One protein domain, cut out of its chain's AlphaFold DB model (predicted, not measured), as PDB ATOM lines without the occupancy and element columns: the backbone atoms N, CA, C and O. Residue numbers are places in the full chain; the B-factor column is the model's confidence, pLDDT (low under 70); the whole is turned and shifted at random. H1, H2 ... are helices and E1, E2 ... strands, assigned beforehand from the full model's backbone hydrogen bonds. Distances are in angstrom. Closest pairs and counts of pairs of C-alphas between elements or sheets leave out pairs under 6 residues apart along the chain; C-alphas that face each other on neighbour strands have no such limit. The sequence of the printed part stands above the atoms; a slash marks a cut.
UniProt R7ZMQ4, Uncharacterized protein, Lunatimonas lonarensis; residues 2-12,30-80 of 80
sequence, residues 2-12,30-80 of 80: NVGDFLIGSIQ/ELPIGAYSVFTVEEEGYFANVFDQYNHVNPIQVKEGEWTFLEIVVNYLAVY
ATOM      1  N   ASN A   2      28.329  -2.967 -31.225       79.50
ATOM      2  CA  ASN A   2      26.923  -3.044 -30.829       79.50
ATOM      3  C   ASN A   2      26.794  -2.643 -29.359       79.50
ATOM      4  O   ASN A   2      27.762  -2.745 -28.609       79.50
ATOM      5  N   VAL A   3      25.613  -2.181 -28.946       77.88
ATOM      6  CA  VAL A   3      25.376  -1.760 -27.558       77.88
ATOM      7  C   VAL A   3      25.604  -2.920 -26.589       77.88
ATOM      8  O   VAL A   3      26.310  -2.746 -25.599       77.88
ATOM      9  N   GLY A   4      25.120  -4.115 -26.931       79.56
ATOM     10  CA  GLY A   4      25.322  -5.335 -26.153       79.56
ATOM     11  C   GLY A   4      26.783  -5.691 -25.858       79.56
ATOM     12  O   GLY A   4      27.032  -6.377 -24.871       79.56
ATOM     13  N   ASP A   5      27.758  -5.182 -26.624       84.25
ATOM     14  CA  ASP A   5      29.189  -5.398 -26.345       84.25
ATOM     15  C   ASP A   5      29.626  -4.745 -25.010       84.25
ATOM     16  O   ASP A   5      30.639  -5.137 -24.431       84.25
ATOM     17  N   PHE A   6      28.863  -3.763 -24.508       87.00
ATOM     18  CA  PHE A   6      29.110  -3.045 -23.251       87.00
ATOM     19  C   PHE A   6      28.221  -3.508 -22.090       87.00
ATOM     20  O   PHE A   6      28.321  -2.963 -20.988       87.00
ATOM     21  N   LEU A   7      27.337  -4.481 -22.327       93.31
ATOM     22  CA  LEU A   7      26.318  -4.896 -21.371       93.31
ATOM     23  C   LEU A   7      26.604  -6.277 -20.787       93.31
ATOM     24  O   LEU A   7      27.203  -7.162 -21.397       93.31
ATOM     25  N   ILE A   8      26.103  -6.481 -19.577       94.62
ATOM     26  CA  ILE A   8      26.061  -7.778 -18.919       94.62
ATOM     27  C   ILE A   8      24.802  -8.493 -19.409       94.62
ATOM     28  O   ILE A   8      23.689  -8.028 -19.182       94.62
ATOM     29  N   GLY A   9      24.968  -9.627 -20.094       94.12
ATOM     30  CA  GLY A   9      23.847 -10.314 -20.749       94.12
ATOM     31  C   GLY A   9      22.923 -11.106 -19.814       94.12
ATOM     32  O   GLY A   9      21.767 -11.340 -20.148       94.12
ATOM     33  N   SER A  10      23.400 -11.552 -18.645       93.38
ATOM     34  CA  SER A  10      22.556 -12.270 -17.675       93.38
ATOM     35  C   SER A  10      23.066 -12.143 -16.242       93.38
ATOM     36  O   SER A  10      24.273 -12.108 -16.003       93.38
ATOM     37  N   ILE A  11      22.132 -12.125 -15.289       95.00
ATOM     38  CA  ILE A  11      22.398 -12.110 -13.847       95.00
ATOM     39  C   ILE A  11      22.020 -13.487 -13.289       95.00
ATOM     40  O   ILE A  11      20.901 -13.955 -13.476       95.00
ATOM     41  N   GLN A  12      22.969 -14.147 -12.624       93.56
ATOM     42  CA  GLN A  12      22.828 -15.537 -12.152       93.56
ATOM     43  C   GLN A  12      22.243 -15.643 -10.733       93.56
ATOM     44  O   GLN A  12      22.148 -16.731 -10.168       93.56
ATOM     45  N   GLU A  30      13.842   1.301  -0.106       96.56
ATOM     46  CA  GLU A  30      14.166   0.653   1.159       96.56
ATOM     47  C   GLU A  30      14.495  -0.823   0.905       96.56
ATOM     48  O   GLU A  30      13.721  -1.554   0.284       96.56
ATOM     49  N   LEU A  31      15.657  -1.263   1.384       96.94
ATOM     50  CA  LEU A  31      16.125  -2.639   1.256       96.94
ATOM     51  C   LEU A  31      16.528  -3.186   2.629       96.94
ATOM     52  O   LEU A  31      16.966  -2.423   3.493       96.94
ATOM     53  N   PRO A  32      16.440  -4.511   2.837       96.75
ATOM     54  CA  PRO A  32      17.051  -5.143   3.996       96.75
ATOM     55  C   PRO A  32      18.553  -4.835   4.093       96.75
ATOM     56  O   PRO A  32      19.229  -4.603   3.092       96.75
ATOM     57  N   ILE A  33      19.095  -4.889   5.312       98.00
ATOM     58  CA  ILE A  33      20.541  -4.775   5.545       98.00
ATOM     59  C   ILE A  33      21.252  -5.876   4.754       98.00
ATOM     60  O   ILE A  33      20.954  -7.062   4.921       98.00
ATOM     61  N   GLY A  34      22.208  -5.492   3.912       97.38
ATOM     62  CA  GLY A  34      22.861  -6.435   3.016       97.38
ATOM     63  C   GLY A  34      23.743  -5.774   1.967       97.38
ATOM     64  O   GLY A  34      23.772  -4.550   1.828       97.38
ATOM     65  N   ALA A  35      24.480  -6.616   1.248       96.94
ATOM     66  CA  ALA A  35      25.271  -6.217   0.094       96.94
ATOM     67  C   ALA A  35      24.508  -6.559  -1.189       96.94
ATOM     68  O   ALA A  35      23.969  -7.662  -1.318       96.94
ATOM     69  N   TYR A  36      24.482  -5.623  -2.132       97.44
ATOM     70  CA  TYR A  36      23.755  -5.761  -3.390       97.44
ATOM     71  C   TYR A  36      24.618  -5.312  -4.563       97.44
ATOM     72  O   TYR A  36      25.419  -4.391  -4.426       97.44
ATOM     73  N   SER A  37      24.410  -5.935  -5.720       97.56
ATOM     74  CA  SER A  37      24.890  -5.432  -7.008       97.56
ATOM     75  C   SER A  37      23.764  -4.663  -7.686       97.56
ATOM     76  O   SER A  37      22.653  -5.188  -7.806       97.56
ATOM     77  N   VAL A  38      24.041  -3.433  -8.119       97.38
ATOM     78  CA  VAL A  38      23.050  -2.566  -8.770       97.38
ATOM     79  C   VAL A  38      23.300  -2.507 -10.271       97.38
ATOM     80  O   VAL A  38      24.417  -2.253 -10.717       97.38
ATOM     81  N   PHE A  39      22.246  -2.697 -11.056       97.31
ATOM     82  CA  PHE A  39      22.308  -2.683 -12.513       97.31
ATOM     83  C   PHE A  39      21.257  -1.732 -13.078       97.31
ATOM     84  O   PHE A  39      20.151  -1.652 -12.544       97.31
ATOM     85  N   THR A  40      21.586  -1.074 -14.186       96.38
ATOM     86  CA  THR A  40      20.614  -0.351 -15.014       96.38
ATOM     87  C   THR A  40      20.109  -1.290 -16.104       96.38
ATOM     88  O   THR A  40      20.907  -1.939 -16.779       96.38
ATOM     89  N   VAL A  41      18.790  -1.409 -16.247       94.94
ATOM     90  CA  VAL A  41      18.171  -2.234 -17.295       94.94
ATOM     91  C   VAL A  41      18.272  -1.503 -18.632       94.94
ATOM     92  O   VAL A  41      17.952  -0.321 -18.705       94.94
ATOM     93  N   GLU A  42      18.699  -2.211 -19.675       93.06
ATOM     94  CA  GLU A  42      18.841  -1.727 -21.052       93.06
ATOM     95  C   GLU A  42      18.166  -2.710 -22.023       93.06
ATOM     96  O   GLU A  42      17.936  -3.871 -21.680       93.06
ATOM     97  N   GLU A  43      17.870  -2.279 -23.255       89.44
ATOM     98  CA  GLU A  43      17.159  -3.119 -24.241       89.44
ATOM     99  C   GLU A  43      17.871  -4.457 -24.526       89.44
ATOM    100  O   GLU A  43      17.219  -5.488 -24.701       89.44
ATOM    101  N   GLU A  44      19.207  -4.450 -24.549       90.06
ATOM    102  CA  GLU A  44      20.044  -5.609 -24.896       90.06
ATOM    103  C   GLU A  44      20.717  -6.275 -23.674       90.06
ATOM    104  O   GLU A  44      21.510  -7.204 -23.841       90.06
ATOM    105  N   GLY A  45      20.429  -5.834 -22.442       94.12
ATOM    106  CA  GLY A  45      21.045  -6.403 -21.238       94.12
ATOM    107  C   GLY A  45      21.045  -5.480 -20.022       94.12
ATOM    108  O   GLY A  45      20.113  -4.717 -19.792       94.12
ATOM    109  N   TYR A  46      22.100  -5.576 -19.213       96.12
ATOM    110  CA  TYR A  46      22.253  -4.807 -17.979       96.12
ATOM    111  C   TYR A  46      23.535  -3.979 -18.013       96.12
ATOM    112  O   TYR A  46      24.625  -4.519 -18.207       96.12
ATOM    113  N   PHE A  47      23.425  -2.678 -17.779       95.75
ATOM    114  CA  PHE A  47      24.580  -1.804 -17.649       95.75
ATOM    115  C   PHE A  47      25.073  -1.749 -16.198       95.75
ATOM    116  O   PHE A  47      24.304  -1.513 -15.262       95.75
ATOM    117  N   ALA A  48      26.380  -1.946 -16.027       95.19
ATOM    118  CA  ALA A  48      27.132  -1.638 -14.816       95.19
ATOM    119  C   ALA A  48      28.621  -1.516 -15.172       95.19
ATOM    120  O   ALA A  48      29.179  -2.393 -15.829       95.19
ATOM    121  N   ASN A  49      29.271  -0.437 -14.736       92.94
ATOM    122  CA  ASN A  49      30.668  -0.136 -15.075       92.94
ATOM    123  C   ASN A  49      31.579   0.074 -13.853       92.94
ATOM    124  O   ASN A  49      32.774   0.312 -14.013       92.94
ATOM    125  N   VAL A  50      31.032  -0.018 -12.642       94.69
ATOM    126  CA  VAL A  50      31.787   0.058 -11.388       94.69
ATOM    127  C   VAL A  50      32.054  -1.358 -10.895       94.69
ATOM    128  O   VAL A  50      31.153  -2.191 -10.898       94.69
ATOM    129  N   PHE A  51      33.277  -1.632 -10.452       95.56
ATOM    130  CA  PHE A  51      33.665  -2.908  -9.851       95.56
ATOM    131  C   PHE A  51      34.550  -2.635  -8.634       95.56
ATOM    132  O   PHE A  51      35.362  -1.708  -8.661       95.56
ATOM    133  N   ASP A  52      34.396  -3.421  -7.568       95.00
ATOM    134  CA  ASP A  52      35.312  -3.350  -6.425       95.00
ATOM    135  C   ASP A  52      36.589  -4.183  -6.647       95.00
ATOM    136  O   ASP A  52      36.768  -4.861  -7.660       95.00
ATOM    137  N   GLN A  53      37.493  -4.163  -5.663       96.12
ATOM    138  CA  GLN A  53      38.751  -4.921  -5.693       96.12
ATOM    139  C   GLN A  53      38.578  -6.454  -5.719       96.12
ATOM    140  O   GLN A  53      39.552  -7.176  -5.930       96.12
ATOM    141  N   TYR A  54      37.364  -6.955  -5.481       96.00
ATOM    142  CA  TYR A  54      37.012  -8.374  -5.491       96.00
ATOM    143  C   TYR A  54      36.182  -8.758  -6.724       96.00
ATOM    144  O   TYR A  54      35.736  -9.901  -6.825       96.00
ATOM    145  N   ASN A  55      36.027  -7.840  -7.684       94.12
ATOM    146  CA  ASN A  55      35.192  -7.977  -8.876       94.12
ATOM    147  C   ASN A  55      33.690  -8.133  -8.584       94.12
ATOM    148  O   ASN A  55      32.959  -8.675  -9.415       94.12
ATOM    149  N   HIS A  56      33.193  -7.645  -7.444       95.50
ATOM    150  CA  HIS A  56      31.753  -7.461  -7.289       95.50
ATOM    151  C   HIS A  56      31.291  -6.319  -8.193       95.50
ATOM    152  O   HIS A  56      31.924  -5.263  -8.254       95.50
ATOM    153  N   VAL A  57      30.183  -6.540  -8.900       96.50
ATOM    154  CA  VAL A  57      29.645  -5.593  -9.879       96.50
ATOM    155  C   VAL A  57      28.811  -4.536  -9.169       96.50
ATOM    156  O   VAL A  57      27.888  -4.890  -8.437       96.50
ATOM    157  N   ASN A  58      29.154  -3.268  -9.388       97.06
ATOM    158  CA  ASN A  58      28.526  -2.060  -8.849       97.06
ATOM    159  C   ASN A  58      27.955  -2.257  -7.430       97.06
ATOM    160  O   ASN A  58      26.732  -2.217  -7.237       97.06
ATOM    161  N   PRO A  59      28.824  -2.594  -6.459       97.12
ATOM    162  CA  PRO A  59      28.374  -3.036  -5.154       97.12
ATOM    163  C   PRO A  59      27.933  -1.854  -4.291       97.12
ATOM    164  O   PRO A  59      28.625  -0.841  -4.196       97.12
ATOM    165  N   ILE A  60      26.817  -2.029  -3.587       97.19
ATOM    166  CA  ILE A  60      26.383  -1.161  -2.490       97.19
ATOM    167  C   ILE A  60      26.250  -1.965  -1.197       97.19
ATOM    168  O   ILE A  60      25.984  -3.169  -1.217       97.19
ATOM    169  N   GLN A  61      26.387  -1.279  -0.065       97.62
ATOM    170  CA  GLN A  61      26.174  -1.852   1.259       97.62
ATOM    171  C   GLN A  61      25.070  -1.081   1.973       97.62
ATOM    172  O   GLN A  61      25.303   0.029   2.439       97.62
ATOM    173  N   VAL A  62      23.904  -1.703   2.119       97.88
ATOM    174  CA  VAL A  62      22.804  -1.162   2.921       97.88
ATOM    175  C   VAL A  62      23.089  -1.448   4.391       97.88
ATOM    176  O   VAL A  62      23.451  -2.573   4.757       97.88
ATOM    177  N   LYS A  63      22.951  -0.420   5.230       97.62
ATOM    178  CA  LYS A  63      23.163  -0.471   6.680       97.62
ATOM    179  C   LYS A  63      21.929   0.041   7.409       97.62
ATOM    180  O   LYS A  63      21.132   0.791   6.854       97.62
ATOM    181  N   GLU A  64      21.782  -0.373   8.660       97.06
ATOM    182  CA  GLU A  64      20.653   0.033   9.491       97.06
ATOM    183  C   GLU A  64      20.650   1.547   9.727       97.06
ATOM    184  O   GLU A  64      21.640   2.103  10.195       97.06
ATOM    185  N   GLY A  65      19.531   2.206   9.418       95.62
ATOM    186  CA  GLY A  65      19.331   3.627   9.715       95.62
ATOM    187  C   GLY A  65      20.204   4.598   8.910       95.62
ATOM    188  O   GLY A  65      20.245   5.781   9.249       95.62
ATOM    189  N   GLU A  66      20.886   4.135   7.858       96.56
ATOM    190  CA  GLU A  66      21.784   4.949   7.035       96.56
ATOM    191  C   GLU A  66      21.344   4.970   5.567       96.56
ATOM    192  O   GLU A  66      21.033   3.938   4.970       96.56
ATOM    193  N   TRP A  67      21.396   6.153   4.951       96.12
ATOM    194  CA  TRP A  67      21.283   6.277   3.501       96.12
ATOM    195  C   TRP A  67      22.576   5.831   2.827       96.12
ATOM    196  O   TRP A  67      23.666   6.286   3.177       96.12
ATOM    197  N   THR A  68      22.441   4.984   1.811       97.25
ATOM    198  CA  THR A  68      23.534   4.658   0.891       97.25
ATOM    199  C   THR A  68      23.306   5.410  -0.408       97.25
ATOM    200  O   THR A  68      22.332   5.153  -1.109       97.25
ATOM    201  N   PHE A  69      24.190   6.356  -0.718       96.06
ATOM    202  CA  PHE A  69      24.111   7.132  -1.952       96.06
ATOM    203  C   PHE A  69      24.865   6.419  -3.071       96.06
ATOM    204  O   PHE A  69      26.003   5.991  -2.883       96.06
ATOM    205  N   LEU A  70      24.230   6.325  -4.235       95.88
ATOM    206  CA  LEU A  70      24.801   5.760  -5.448       95.88
ATOM    207  C   LEU A  70      24.524   6.715  -6.609       95.88
ATOM    208  O   LEU A  70      23.378   7.088  -6.844       95.88
ATOM    209  N   GLU A  71      25.571   7.079  -7.339       95.12
ATOM    210  CA  GLU A  71      25.470   7.812  -8.599       95.12
ATOM    211  C   GLU A  71      25.808   6.853  -9.744       95.12
ATOM    212  O   GLU A  71      26.849   6.195  -9.722       95.12
ATOM    213  N   ILE A  72      24.921   6.758 -10.735       94.94
ATOM    214  CA  ILE A  72      25.111   5.910 -11.915       94.94
ATOM    215  C   ILE A  72      25.248   6.823 -13.130       94.94
ATOM    216  O   ILE A  72      24.304   7.512 -13.507       94.94
ATOM    217  N   VAL A  73      26.426   6.811 -13.757       93.69
ATOM    218  CA  VAL A  73      26.695   7.574 -14.981       93.69
ATOM    219  C   VAL A  73      26.695   6.622 -16.170       93.69
ATOM    220  O   VAL A  73      27.638   5.856 -16.373       93.69
ATOM    221  N   VAL A  74      25.632   6.688 -16.966       90.25
ATOM    222  CA  VAL A  74      25.473   5.887 -18.182       90.25
ATOM    223  C   VAL A  74      26.064   6.653 -19.366       90.25
ATOM    224  O   VAL A  74      25.456   7.584 -19.887       90.25
ATOM    225  N   ASN A  75      27.286   6.305 -19.775       88.69
ATOM    226  CA  ASN A  75      28.018   7.012 -20.834       88.69
ATOM    227  C   ASN A  75      28.669   6.081 -21.872       88.69
ATOM    228  O   ASN A  75      29.564   6.506 -22.599       88.69
ATOM    229  N   TYR A  76      28.212   4.831 -21.981       84.44
ATOM    230  CA  TYR A  76      28.796   3.837 -22.891       84.44
ATOM    231  C   TYR A  76      28.620   4.174 -24.390       84.44
ATOM    232  O   TYR A  76      29.327   3.617 -25.223       84.44
ATOM    233  N   LEU A  77      27.731   5.118 -24.739       84.81
ATOM    234  CA  LEU A  77      27.572   5.662 -26.102       84.81
ATOM    235  C   LEU A  77      28.169   7.062 -26.290       84.81
ATOM    236  O   LEU A  77      28.004   7.654 -27.358       84.81
ATOM    237  N   ALA A  78      28.827   7.629 -25.278       84.31
ATOM    238  CA  ALA A  78      29.401   8.961 -25.405       84.31
ATOM    239  C   ALA A  78      30.552   8.956 -26.429       84.31
ATOM    240  O   ALA A  78      31.487   8.164 -26.329       84.31
ATOM    241  N   VAL A  79      30.492   9.868 -27.402       70.06
ATOM    242  CA  VAL A  79      31.578  10.150 -28.354       70.06
ATOM    243  C   VAL A  79      32.143  11.526 -28.009       70.06
ATOM    244  O   VAL A  79      31.373  12.480 -27.898       70.06
ATOM    245  N   TYR A  80      33.461  11.615 -27.814       61.31
ATOM    246  CA  TYR A  80      34.188  12.852 -27.502       61.31
ATOM    247  C   TYR A  80      35.093  13.267 -28.662       61.31
ATOM    248  O   TYR A  80      35.708  12.358 -29.270       61.31
TER     249      TYR A  80
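Overview. This is residues 2 to 12 and 30 to 80 of the 80 residues of an uncharacterized protein of Lunatimonas lonarensis (UniProt R7ZMQ4). There is little regular structure: two small antiparallel two-stranded sheets, E1 - E4 and E2 - E3, follow each other lengthwise, with short H1 beyond E3. Residues 63 to 80, without a named element, fold back along the length. The printed part has 62 residues, 18 in named elements, ordered H1 E1 E2 E3 E4, class mixed; it is loose, radius of gyration of the C-alphas 13.4 A, spanning 41 by 29 by 24 A.

Along the chain. Find C-alpha 34 at (22.861, -6.435, 3.016); E1, residues 34 to 37, runs 10.3 A. E4, residues 59 to 62, runs 10.0 A to (22.804, -1.162, 2.921). E2 is residues 40 to 42, E3 45 to 47, H1 3 to 6.

Arrangement. Between E1 and E4, at 152 degrees, find N 36 and O 60, 3.0 A. E1 runs on into E2 at 30 degrees. Hairpin E2 and E3, antiparallel, has N 47 and O 40, 2.8 A. H1, too short for an O i to N i+4 pair, comes closest to E3 at C-alphas Gly 4 and Gly 45, 6.6 A.

Size, cuts and confidence. Residues 13 to 29 are not printed; C-alphas 12 and 30 are 22.7 A apart. Link E3 to E4 is long. Residue 80 is under 70 pLDDT.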